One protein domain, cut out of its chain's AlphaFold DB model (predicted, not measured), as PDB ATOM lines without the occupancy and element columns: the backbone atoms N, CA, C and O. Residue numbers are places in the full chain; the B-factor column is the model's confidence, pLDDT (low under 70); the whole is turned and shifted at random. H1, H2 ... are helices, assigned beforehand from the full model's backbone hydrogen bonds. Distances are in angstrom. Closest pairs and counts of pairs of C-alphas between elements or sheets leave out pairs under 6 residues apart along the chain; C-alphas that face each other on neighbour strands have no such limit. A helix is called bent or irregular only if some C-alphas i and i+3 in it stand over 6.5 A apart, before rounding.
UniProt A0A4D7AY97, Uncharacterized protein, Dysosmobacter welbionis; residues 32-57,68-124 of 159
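What this domain is: This is residues 32 to 57 and 68 to 124 of the 159 residues of an uncharacterized protein of Dysosmobacter welbionis (UniProt A0A4D7AY97). A hairpin of two helices, H2 and H3, forms one side of the domain, and an irregular, kinked helix, H1, crosses H2 at a steep tilt on the side away from H3. H2 is the middle layer of the three, while the last residues of H1 reach H3 near its end, and the long stretch of residues 68 to 81, with no named element, loops past H1 on the side away from H3. The printed part has 83 residues with three named helices, in the order H1, H2, H3 along the chain, and no named strand; the class is all helix. The whole is compact, with a radius of gyration of the C-alphas of 12.6 A, and the C-alphas span 40 by 28 by 16 A along their three main axes.

How they stand to each other: The printed part begins with H1, residues 32 to 51, which has a kink of 53 degrees near residue 44. H1 is irregular: C-alphas 35 and 38 are 7.1 A apart, where about 5 A is the distance in a regular helix, and its line is a rough one. H2, residues 82 to 97, touches H1 with 14 pairs of C-alphas within 8 A. Their closest C-alphas are those of Tyr 33 and Leu 97, 6.5 A apart. The two helices run opposite ways at a steep tilt of 48 degrees, with 8.8 A between their centres. H2 has a kink of 32 degrees near residue 89; it is neither bent nor irregular, but only just: C-alphas 86 and 89 are 6.4 A apart. H3, residues 103 to 123, forms a helical hairpin with H2. These two touch with 27 pairs of C-alphas within 8 A, and their closest C-alphas, those of Gly 95 and Ala 106, are 4.0 A apart. They run opposite ways at a shallow tilt of 25 degrees, with 8.6 A between their centres. H1 touches H3 too, with residues 48 to 51 alone on H1 and residues 117 to 121 alone on H3. The closest C-alphas there are those of Tyr 51 and Lys 121, 5.7 A apart. H1 and H3 run the same way at a shallow tilt of 29 degrees, with 14.5 A between their centres. Of the three touching pairs, two are at a shallow tilt, and the packing is mostly aligned, but only just. In H3 every O i to N i+4 pair is within hydrogen-bond range; in H1 9 of 16 are, and in H2 9 of 12.

Where its parts are: H1, 20 residues, begins at C-alpha 32 at (173.034, 167.744, 78.732) and is 29.2 A from first to last C-alpha. H2, 16 residues, begins at C-alpha 82 at (179.165, 156.114, 100.288) and measures 21.1 A. H3 is the longest helix, with 21 residues and 30.2 A, and ends at C-alpha 123 at (189.953, 160.088, 108.201).

The domain as a whole: The two C-alphas farthest apart are those of Asp 57 and Glu 101, at 40.3 A. Residues 58 to 67 are cut out and not printed, and C-alphas 57 and 68 are 14.6 A apart across this cut, which falls in the link from H1 to H2. After the cut, the C-alphas of residues 68 to 81 lie 10 to 16 A from the mean of all C-alphas. The link from H2 to H3, 5 residues, is tight. The mean pLDDT of the printed part is 94.4, and residue 124 alone is under 70.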
ATOM      1  N   GLU A  32     171.634 167.453  79.052       94.69
ATOM      2  CA  GLU A  32     173.034 167.744  78.732       94.69
ATOM      3  C   GLU A  32     173.971 167.357  79.887       94.69
ATOM      4  O   GLU A  32     175.008 166.722  79.668       94.69
ATOM      5  N   TYR A  33     173.582 167.661  81.128       96.75
ATOM      6  CA  TYR A  33     174.358 167.292  82.310       96.75
ATOM      7  C   TYR A  33     174.501 165.776  82.438       96.75
ATOM      8  O   TYR A  33     175.598 165.276  82.695       96.75
ATOM      9  N   ALA A  34     173.421 165.033  82.187       96.94
ATOM     10  CA  ALA A  34     173.429 163.573  82.187       96.94
ATOM     11  C   ALA A  34     174.450 163.005  81.183       96.94
ATOM     12  O   ALA A  34     175.217 162.107  81.526       96.94
ATOM     13  N   LEU A  35     174.521 163.563  79.968       96.44
ATOM     14  CA  LEU A  35     175.465 163.129  78.928       96.44
ATOM     15  C   LEU A  35     176.926 163.467  79.256       96.44
ATOM     16  O   LEU A  35     177.838 162.737  78.868       96.44
ATOM     17  N   ARG A  36     177.167 164.570  79.970       96.50
ATOM     18  CA  ARG A  36     178.516 164.999  80.376       96.50
ATOM     19  C   ARG A  36     179.023 164.269  81.619       96.50
ATOM     20  O   ARG A  36     180.236 164.142  81.790       96.50
ATOM     21  N   THR A  37     178.118 163.772  82.459       97.88
ATOM     22  CA  THR A  37     178.435 163.209  83.779       97.88
ATOM     23  C   THR A  37     179.475 162.086  83.749       97.88
ATOM     24  O   THR A  37     180.452 162.214  84.487       97.88
ATOM     25  N   PRO A  38     179.374 161.039  82.903       97.88
ATOM     26  CA  PRO A  38     180.374 159.966  82.901       97.88
ATOM     27  C   PRO A  38     181.790 160.481  82.609       97.88
ATOM     28  O   PRO A  38     182.747 160.133  83.298       97.88
ATOM     29  N   ASN A  39     181.917 161.388  81.634       97.31
ATOM     30  CA  ASN A  39     183.201 161.979  81.265       97.31
ATOM     31  C   ASN A  39     183.779 162.828  82.400       97.31
ATOM     32  O   ASN A  39     184.964 162.713  82.698       97.31
ATOM     33  N   ILE A  40     182.945 163.648  83.047       97.50
ATOM     34  CA  ILE A  40     183.366 164.480  84.178       97.50
ATOM     35  C   ILE A  40     183.802 163.604  85.353       97.50
ATOM     36  O   ILE A  40     184.891 163.808  85.887       97.50
ATOM     37  N   LEU A  41     183.007 162.600  85.730       97.62
ATOM     38  CA  LEU A  41     183.352 161.718  86.842       97.62
ATOM     39  C   LEU A  41     184.669 160.990  86.599       97.62
ATOM     40  O   LEU A  41     185.498 160.982  87.501       97.62
ATOM     41  N   ASN A  42     184.927 160.490  85.388       97.19
ATOM     42  CA  ASN A  42     186.208 159.856  85.060       97.19
ATOM     43  C   ASN A  42     187.425 160.762  85.339       97.19
ATOM     44  O   ASN A  42     188.484 160.252  85.687       97.19
ATOM     45  N   THR A  43     187.286 162.093  85.258       95.88
ATOM     46  CA  THR A  43     188.371 163.029  85.633       95.88
ATOM     47  C   THR A  43     188.576 163.176  87.145       95.88
ATOM     48  O   THR A  43     189.653 163.581  87.592       95.88
ATOM     49  N   LEU A  44     187.548 162.857  87.934       96.75
ATOM     50  CA  LEU A  44     187.539 162.951  89.393       96.75
ATOM     51  C   LEU A  44     187.883 161.618  90.068       96.75
ATOM     52  O   LEU A  44     188.458 161.639  91.155       96.75
ATOM     53  N   LEU A  45     187.573 160.472  89.445       95.56
ATOM     54  CA  LEU A  45     187.761 159.144  90.046       95.56
ATOM     55  C   LEU A  45     189.198 158.928  90.542       95.56
ATOM     56  O   LEU A  45     189.390 158.557  91.697       95.56
ATOM     57  N   ASP A  46     190.206 159.260  89.735       91.31
ATOM     58  CA  ASP A  46     191.619 159.108  90.119       91.31
ATOM     59  C   ASP A  46     192.051 160.031  91.271       91.31
ATOM     60  O   ASP A  46     193.060 159.779  91.935       91.31
ATOM     61  N   GLN A  47     191.309 161.115  91.510       93.50
ATOM     62  CA  GLN A  47     191.575 162.056  92.597       93.50
ATOM     63  C   GLN A  47     191.007 161.549  93.920       93.50
ATOM     64  O   GLN A  47     191.628 161.745  94.964       93.50
ATOM     65  N   VAL A  48     189.834 160.912  93.876       94.62
ATOM     66  CA  VAL A  48     189.099 160.482  95.072       94.62
ATOM     67  C   VAL A  48     189.400 159.043  95.476       94.62
ATOM     68  O   VAL A  48     189.366 158.741  96.665       94.62
ATOM     69  N   TYR A  49     189.728 158.166  94.518       94.00
ATOM     70  CA  TYR A  49     189.884 156.732  94.763       94.00
ATOM     71  C   TYR A  49     190.900 156.396  95.866       94.00
ATOM     72  O   TYR A  49     190.553 155.588  96.719       94.00
ATOM     73  N   PRO A  50     192.077 157.054  95.966       91.81
ATOM     74  CA  PRO A  50     193.034 156.803  97.052       91.81
ATOM     75  C   PRO A  50     192.508 157.055  98.467       91.81
ATOM     76  O   PRO A  50     193.146 156.651  99.435       91.81
ATOM     77  N   TYR A  51     191.394 157.775  98.596       92.25
ATOM     78  CA  TYR A  51     190.781 158.118  99.876       92.25
ATOM     79  C   TYR A  51     189.509 157.316 100.150       92.25
ATOM     80  O   TYR A  51     188.809 157.617 101.114       92.25
ATOM     81  N   SER A  52     189.201 156.337  99.299       92.00
ATOM     82  CA  SER A  52     188.068 155.446  99.490       92.00
ATOM     83  C   SER A  52     188.456 154.216 100.300       92.00
ATOM     84  O   SER A  52     189.544 153.673 100.123       92.00
ATOM     85  N   ASP A  53     187.525 153.708 101.106       88.50
ATOM     86  CA  ASP A  53     187.695 152.451 101.855       88.50
ATOM     87  C   ASP A  53     187.855 151.220 100.937       88.50
ATOM     88  O   ASP A  53     188.289 150.157 101.372       88.50
ATOM     89  N   THR A  54     187.490 151.356  99.661       90.19
ATOM     90  CA  THR A  54     187.648 150.326  98.618       90.19
ATOM     91  C   THR A  54     189.053 150.301  98.007       90.19
ATOM     92  O   THR A  54     189.371 149.414  97.210       90.19
ATOM     93  N   TYR A  55     189.899 151.279  98.342       90.56
ATOM     94  CA  TYR A  55     191.247 151.368  97.805       90.56
ATOM     95  C   TYR A  55     192.131 150.255  98.383       90.56
ATOM     96  O   TYR A  55     192.176 150.079  99.602       90.56
ATOM     97  N   PRO A  56     192.847 149.489  97.544       88.38
ATOM     98  CA  PRO A  56     193.615 148.348  98.022       88.38
ATOM     99  C   PRO A  56     194.867 148.784  98.790       88.38
ATOM    100  O   PRO A  56     195.545 149.744  98.411       88.38
ATOM    101  N   ASP A  57     195.231 148.004  99.810       84.94
ATOM    102  CA  ASP A  57     196.528 148.130 100.473       84.94
ATOM    103  C   ASP A  57     197.658 147.897  99.461       84.94
ATOM    104  O   ASP A  57     197.713 146.880  98.759       84.94
ATOM    105  N   LEU A  68     190.152 152.820  89.094       91.38
ATOM    106  CA  LEU A  68     188.816 152.301  88.833       91.38
ATOM    107  C   LEU A  68     188.585 152.108  87.332       91.38
ATOM    108  O   LEU A  68     189.237 152.730  86.492       91.38
ATOM    109  N   VAL A  69     187.632 151.240  86.993       93.31
ATOM    110  CA  VAL A  69     187.139 151.125  85.617       93.31
ATOM    111  C   VAL A  69     186.402 152.413  85.260       93.31
ATOM    112  O   VAL A  69     185.591 152.904  86.043       93.31
ATOM    113  N   SER A  70     186.687 152.962  84.080       95.19
ATOM    114  CA  SER A  70     186.004 154.162  83.601       95.19
ATOM    115  C   SER A  70     184.513 153.911  83.412       95.19
ATOM    116  O   SER A  70     184.114 152.904  82.826       95.19
ATOM    117  N   VAL A  71     183.701 154.865  83.854       96.69
ATOM    118  CA  VAL A  71     182.253 154.842  83.656       96.69
ATOM    119  C   VAL A  71     181.886 155.404  82.286       96.69
ATOM    120  O   VAL A  71     182.534 156.311  81.759       96.69
ATOM    121  N   THR A  72     180.833 154.856  81.703       96.94
ATOM    122  CA  THR A  72     180.331 155.152  80.358       96.94
ATOM    123  C   THR A  72     178.854 155.536  80.355       96.94
ATOM    124  O   THR A  72     178.407 156.218  79.433       96.94
ATOM    125  N   SER A  73     178.105 155.145  81.387       97.06
ATOM    126  CA  SER A  73     176.677 155.422  81.528       97.06
ATOM    127  C   SER A  73     176.309 155.834  82.958       97.06
ATOM    128  O   SER A  73     177.093 155.646  83.887       97.06
ATOM    129  N   LEU A  74     175.107 156.394  83.142       96.94
ATOM    130  CA  LEU A  74     174.571 156.674  84.481       96.94
ATOM    131  C   LEU A  74     174.196 155.392  85.246       96.94
ATOM    132  O   LEU A  74     174.162 155.399  86.474       96.94
ATOM    133  N   ASP A  75     173.941 154.295  84.536       97.00
ATOM    134  CA  ASP A  75     173.572 153.009  85.133       97.00
ATOM    135  C   ASP A  75     174.803 152.227  85.634       97.00
ATOM    136  O   ASP A  75     174.665 151.196  86.294       97.00
ATOM    137  N   ASP A  76     176.012 152.714  85.333       97.19
ATOM    138  CA  ASP A  76     177.254 152.091  85.774       97.19
ATOM    139  C   ASP A  76     177.420 152.247  87.291       97.19
ATOM    140  O   ASP A  76     177.048 153.259  87.895       97.19
ATOM    141  N   TYR A  77     178.011 151.234  87.921       95.69
ATOM    142  CA  TYR A  77     178.270 151.239  89.356       95.69
ATOM    143  C   TYR A  77     179.655 151.787  89.679       95.69
ATOM    144  O   TYR A  77     180.632 151.505  88.985       95.69
ATOM    145  N   LEU A  78     179.734 152.516  90.789       95.31
ATOM    146  CA  LEU A  78     180.974 153.004  91.367       95.31
ATOM    147  C   LEU A  78     181.378 152.100  92.532       95.31
ATOM    148  O   LEU A  78     180.644 151.964  93.516       95.31
ATOM    149  N   ASP A  79     182.559 151.494  92.418       94.06
ATOM    150  CA  ASP A  79     183.199 150.773  93.521       94.06
ATOM    151  C   ASP A  79     183.943 151.767  94.419       94.06
ATOM    152  O   ASP A  79     185.165 151.870  94.417       94.06
ATOM    153  N   LEU A  80     183.156 152.599  95.094       93.44
ATOM    154  CA  LEU A  80     183.585 153.632  96.025       93.44
ATOM    155  C   LEU A  80     182.682 153.583  97.256       93.44
ATOM    156  O   LEU A  80     181.526 153.152  97.187       93.44
ATOM    157  N   ASP A  81     183.195 154.057  98.384       92.19
ATOM    158  CA  ASP A  81     182.400 154.209  99.596       92.19
ATOM    159  C   ASP A  81     181.330 155.308  99.453       92.19
ATOM    160  O   ASP A  81     181.410 156.236  98.635       92.19
ATOM    161  N   ASP A  82     180.306 155.204 100.299       92.50
ATOM    162  CA  ASP A  82     179.165 156.114 100.288       92.50
ATOM    163  C   ASP A  82     179.559 157.555 100.655       92.50
ATOM    164  O   ASP A  82     178.904 158.497 100.205       92.50
ATOM    165  N   TYR A  83     180.607 157.761 101.464       92.56
ATOM    166  CA  TYR A  83     181.035 159.105 101.849       92.56
ATOM    167  C   TYR A  83     181.635 159.845 100.651       92.56
ATOM    168  O   TYR A  83     181.222 160.980 100.385       92.56
ATOM    169  N   ILE A  84     182.522 159.195  99.893       95.38
ATOM    170  CA  ILE A  84     183.080 159.731  98.648       95.38
ATOM    171  C   ILE A  84     181.969 159.990  97.628       95.38
ATOM    172  O   ILE A  84     181.893 161.096  97.090       95.38
ATOM    173  N   CYS A  85     181.066 159.033  97.401       96.00
ATOM    174  CA  CYS A  85     179.981 159.203  96.429       96.00
ATOM    175  C   CYS A  85     179.053 160.379  96.783       96.00
ATOM    176  O   CYS A  85     178.723 161.192  95.918       96.00
ATOM    177  N   ARG A  86     178.638 160.491  98.053       94.12
ATOM    178  CA  ARG A  86     177.600 161.448  98.479       94.12
ATOM    179  C   ARG A  86     178.115 162.831  98.837       94.12
ATOM    180  O   ARG A  86     177.414 163.804  98.581       94.12
ATOM    181  N   ASN A  87     179.291 162.930  99.457       93.00
ATOM    182  CA  ASN A  87     179.801 164.198  99.993       93.00
ATOM    183  C   ASN A  87     180.964 164.769  99.182       93.00
ATOM    184  O   ASN A  87     181.230 165.961  99.280       93.00
ATOM    185  N   VAL A  88     181.675 163.953  98.403       96.75
ATOM    186  CA  VAL A  88     182.824 164.426  97.623       96.75
ATOM    187  C   VAL A  88     182.432 164.551  96.152       96.75
ATOM    188  O   VAL A  88     182.367 165.659  95.622       96.75
ATOM    189  N   LEU A  89     182.104 163.437  95.496       97.56
ATOM    190  CA  LEU A  89     181.862 163.407  94.052       97.56
ATOM    191  C   LEU A  89     180.663 164.250  93.611       97.56
ATOM    192  O   LEU A  89     180.758 164.913  92.584       97.56
ATOM    193  N   SER A  90     179.575 164.276  94.384       97.75
ATOM    194  CA  SER A  90     178.388 165.091  94.084       97.75
ATOM    195  C   SER A  90     178.718 166.586  93.949       97.75
ATOM    196  O   SER A  90     178.288 167.232  92.995       97.75
ATOM    197  N   TYR A  91     179.555 167.125  94.842       98.06
ATOM    198  CA  TYR A  91     180.003 168.521  94.811       98.06
ATOM    199  C   TYR A  91     180.997 168.789  93.677       98.06
ATOM    200  O   TYR A  91     180.889 169.806  92.992       98.06
ATOM    201  N   GLY A  92     181.941 167.871  93.443       97.69
ATOM    202  CA  GLY A  92     182.887 167.989  92.329       97.69
ATOM    203  C   GLY A  92     182.171 167.985  90.976       97.69
ATOM    204  O   GLY A  92     182.457 168.820  90.116       97.69
ATOM    205  N   LEU A  93     181.184 167.097  90.816       98.06
ATOM    206  CA  LEU A  93     180.336 167.018  89.632       98.06
ATOM    207  C   LEU A  93     179.507 168.297  89.454       98.06
ATOM    208  O   LEU A  93     179.550 168.887  88.377       98.06
ATOM    209  N   ALA A  94     178.815 168.765  90.500       97.88
ATOM    210  CA  ALA A  94     178.020 169.994  90.447       97.88
ATOM    211  C   ALA A  94     178.863 171.221  90.050       97.88
ATOM    212  O   ALA A  94     178.453 172.017  89.203       97.88
ATOM    213  N   GLY A  95     180.072 171.354  90.607       97.25
ATOM    214  CA  GLY A  95     180.990 172.440  90.262       97.25
ATOM    215  C   GLY A  95     181.407 172.427  88.788       97.25
ATOM    216  O   GLY A  95     181.381 173.458  88.113       97.25
ATOM    217  N   LEU A  96     181.746 171.249  88.259       97.38
ATOM    218  CA  LEU A  96     182.190 171.101  86.871       97.38
ATOM    219  C   LEU A  96     181.048 171.221  85.852       97.38
ATOM    220  O   LEU A  96     181.267 171.719  84.748       97.38
ATOM    221  N   LEU A  97     179.830 170.815  86.211       96.81
ATOM    222  CA  LEU A  97     178.653 171.016  85.363       96.81
ATOM    223  C   LEU A  97     178.334 172.507  85.195       96.81
ATOM    224  O   LEU A  97     178.134 172.961  84.072       96.81
ATOM    225  N   LEU A  98     178.391 173.278  86.284       95.75
ATOM    226  CA  LEU A  98     178.037 174.701  86.301       95.75
ATOM    227  C   LEU A  98     179.133 175.658  85.819       95.75
ATOM    228  O   LEU A  98     178.903 176.867  85.792       95.75
ATOM    229  N   THR A  99     180.321 175.164  85.461       93.00
ATOM    230  CA  THR A  99     181.492 176.023  85.197       93.00
ATOM    231  C   THR A  99     181.228 177.091  84.126       93.00
ATOM    232  O   THR A  99     181.699 178.219  84.263       93.00
ATOM    233  N   GLU A 100     180.453 176.762  83.092       89.31
ATOM    234  CA  GLU A 100     180.132 177.689  81.995       89.31
ATOM    235  C   GLU A 100     178.885 178.546  82.267       89.31
ATOM    236  O   GLU A 100     178.766 179.646  81.731       89.31
ATOM    237  N   GLU A 101     177.973 178.079  83.119       91.19
ATOM    238  CA  GLU A 101     176.663 178.707  83.321       91.19
ATOM    239  C   GLU A 101     176.636 179.653  84.523       91.19
ATOM    240  O   GLU A 101     176.093 180.755  84.455       91.19
ATOM    241  N   ASN A 102     177.240 179.234  85.636       95.00
ATOM    242  CA  ASN A 102     177.267 179.991  86.879       95.00
ATOM    243  C   ASN A 102     178.622 179.810  87.584       95.00
ATOM    244  O   ASN A 102     178.743 179.005  88.514       95.00
ATOM    245  N   PRO A 103     179.654 180.583  87.198       95.44
ATOM    246  CA  PRO A 103     181.006 180.421  87.732       95.44
ATOM    247  C   PRO A 103     181.096 180.695  89.240       95.44
ATOM    248  O   PRO A 103     181.974 180.164  89.919       95.44
ATOM    249  N   THR A 104     180.192 181.506  89.797       96.88
ATOM    250  CA  THR A 104     180.148 181.774  91.241       96.88
ATOM    251  C   THR A 104     179.723 180.527  92.010       96.88
ATOM    252  O   THR A 104     180.403 180.119  92.951       96.88
ATOM    253  N   GLN A 105     178.621 179.901  91.595       96.44
ATOM    254  CA  GLN A 105     178.112 178.688  92.236       96.44
ATOM    255  C   GLN A 105     179.029 177.486  91.968       96.44
ATOM    256  O   GLN A 105     179.303 176.709  92.881       96.44
ATOM    257  N   ALA A 106     179.595 177.397  90.759       97.19
ATOM    258  CA  ALA A 106     180.605 176.404  90.413       97.19
ATOM    259  C   ALA A 106     181.815 176.460  91.359       97.19
ATOM    260  O   ALA A 106     182.229 175.437  91.905       97.19
ATOM    261  N   ASN A 107     182.345 177.663  91.613       97.75
ATOM    262  CA  ASN A 107     183.461 177.851  92.539       97.75
ATOM    263  C   ASN A 107     183.097 177.468  93.974       97.75
ATOM    264  O   ASN A 107     183.912 176.839  94.642       97.75
ATOM    265  N   PHE A 108     181.895 177.810  94.446       97.81
ATOM    266  CA  PHE A 108     181.433 177.388  95.770       97.81
ATOM    267  C   PHE A 108     181.460 175.858  95.908       97.81
ATOM    268  O   PHE A 108     182.103 175.342  96.820       97.81
ATOM    269  N   PHE A 109     180.856 175.130  94.963       98.12
ATOM    270  CA  PHE A 109     180.852 173.665  94.995       98.12
ATOM    271  C   PHE A 109     182.248 173.064  94.861       98.12
ATOM    272  O   PHE A 109     182.562 172.096  95.551       98.12
ATOM    273  N   TRP A 110     183.113 173.658  94.035       97.75
ATOM    274  CA  TRP A 110     184.496 173.211  93.910       97.75
ATOM    275  C   TRP A 110     185.287 173.376  95.216       97.75
ATOM    276  O   TRP A 110     186.032 172.475  95.598       97.75
ATOM    277  N   GLN A 111     185.107 174.487  95.940       97.94
ATOM    278  CA  GLN A 111     185.732 174.660  97.257       97.94
ATOM    279  C   GLN A 111     185.221 173.612  98.253       97.94
ATOM    280  O   GLN A 111     186.029 172.947  98.901       97.94
ATOM    281  N   THR A 112     183.906 173.380  98.312       97.81
ATOM    282  CA  THR A 112     183.327 172.343  99.181       97.81
ATOM    283  C   THR A 112     183.820 170.936  98.819       97.81
ATOM    284  O   THR A 112     184.125 170.144  99.710       97.81
ATOM    285  N   TYR A 113     183.979 170.627  97.527       97.94
ATOM    286  CA  TYR A 113     184.602 169.384  97.061       97.94
ATOM    287  C   TYR A 113     186.012 169.205  97.640       97.94
ATOM    288  O   TYR A 113     186.313 168.157  98.214       97.94
ATOM    289  N   LEU A 114     186.862 170.232  97.546       97.31
ATOM    290  CA  LEU A 114     188.231 170.181  98.066       97.31
ATOM    291  C   LEU A 114     188.270 170.039  99.595       97.31
ATOM    292  O   LEU A 114     189.111 169.312 100.127       97.31
ATOM    293  N   GLU A 115     187.371 170.705 100.316       97.31
ATOM    294  CA  GLU A 115     187.250 170.584 101.774       97.31
ATOM    295  C   GLU A 115     186.840 169.167 102.199       97.31
ATOM    296  O   GLU A 115     187.450 168.576 103.099       97.31
ATOM    297  N   ASN A 116     185.857 168.582 101.513       95.69
ATOM    298  CA  ASN A 116     185.403 167.222 101.789       95.69
ATOM    299  C   ASN A 116     186.462 166.182 101.402       95.69
ATOM    300  O   ASN A 116     186.672 165.225 102.146       95.69
ATOM    301  N   LEU A 117     187.208 166.399 100.315       95.25
ATOM    302  CA  LEU A 117     188.344 165.556  99.934       95.25
ATOM    303  C   LEU A 117     189.460 165.592 100.991       95.25
ATOM    304  O   LEU A 117     189.992 164.553 101.381       95.25
ATOM    305  N   ASN A 118     189.789 166.778 101.512       93.69
ATOM    306  CA  ASN A 118     190.753 166.919 102.607       93.69
ATOM    307  C   ASN A 118     190.267 166.238 103.896       93.69
ATOM    308  O   ASN A 118     191.067 165.676 104.645       93.69
ATOM    309  N   THR A 119     188.959 166.256 104.141       92.50
ATOM    310  CA  THR A 119     188.343 165.548 105.267       92.50
ATOM    311  C   THR A 119     188.387 164.031 105.078       92.50
ATOM    312  O   THR A 119     188.677 163.318 106.034       92.50
ATOM    313  N   ALA A 120     188.165 163.522 103.862       90.44
ATOM    314  CA  ALA A 120     188.343 162.103 103.547       90.44
ATOM    315  C   ALA A 120     189.786 161.666 103.836       90.44
ATOM    316  O   ALA A 120     190.030 160.705 104.563       90.44
ATOM    317  N   LYS A 121     190.753 162.462 103.367       89.31
ATOM    318  CA  LYS A 121     192.182 162.223 103.581       89.31
ATOM    319  C   LYS A 121     192.573 162.159 105.060       89.31
ATOM    320  O   LYS A 121     193.423 161.351 105.414       89.31
ATOM    321  N   SER A 122     191.992 162.999 105.919       86.06
ATOM    322  CA  SER A 122     192.320 163.014 107.355       86.06
ATOM    323  C   SER A 122     191.690 161.867 108.148       86.06
ATOM    324  O   SER A 122     192.118 161.598 109.269       86.06
ATOM    325  N   ARG A 123     190.681 161.201 107.579       79.19
ATOM    326  CA  ARG A 123     189.953 160.088 108.201       79.19
ATOM    327  C   ARG A 123     190.468 158.715 107.799       79.19
ATOM    328  O   ARG A 123     190.053 157.744 108.428       79.19
ATOM    329  N   LEU A 124     191.357 158.632 106.806       68.81
ATOM    330  CA  LEU A 124     192.024 157.378 106.482       68.81
ATOM    331  C   LEU A 124     192.682 156.826 107.755       68.81
ATOM    332  O   LEU A 124     193.420 157.562 108.423       68.81
TER     333      LEU A 124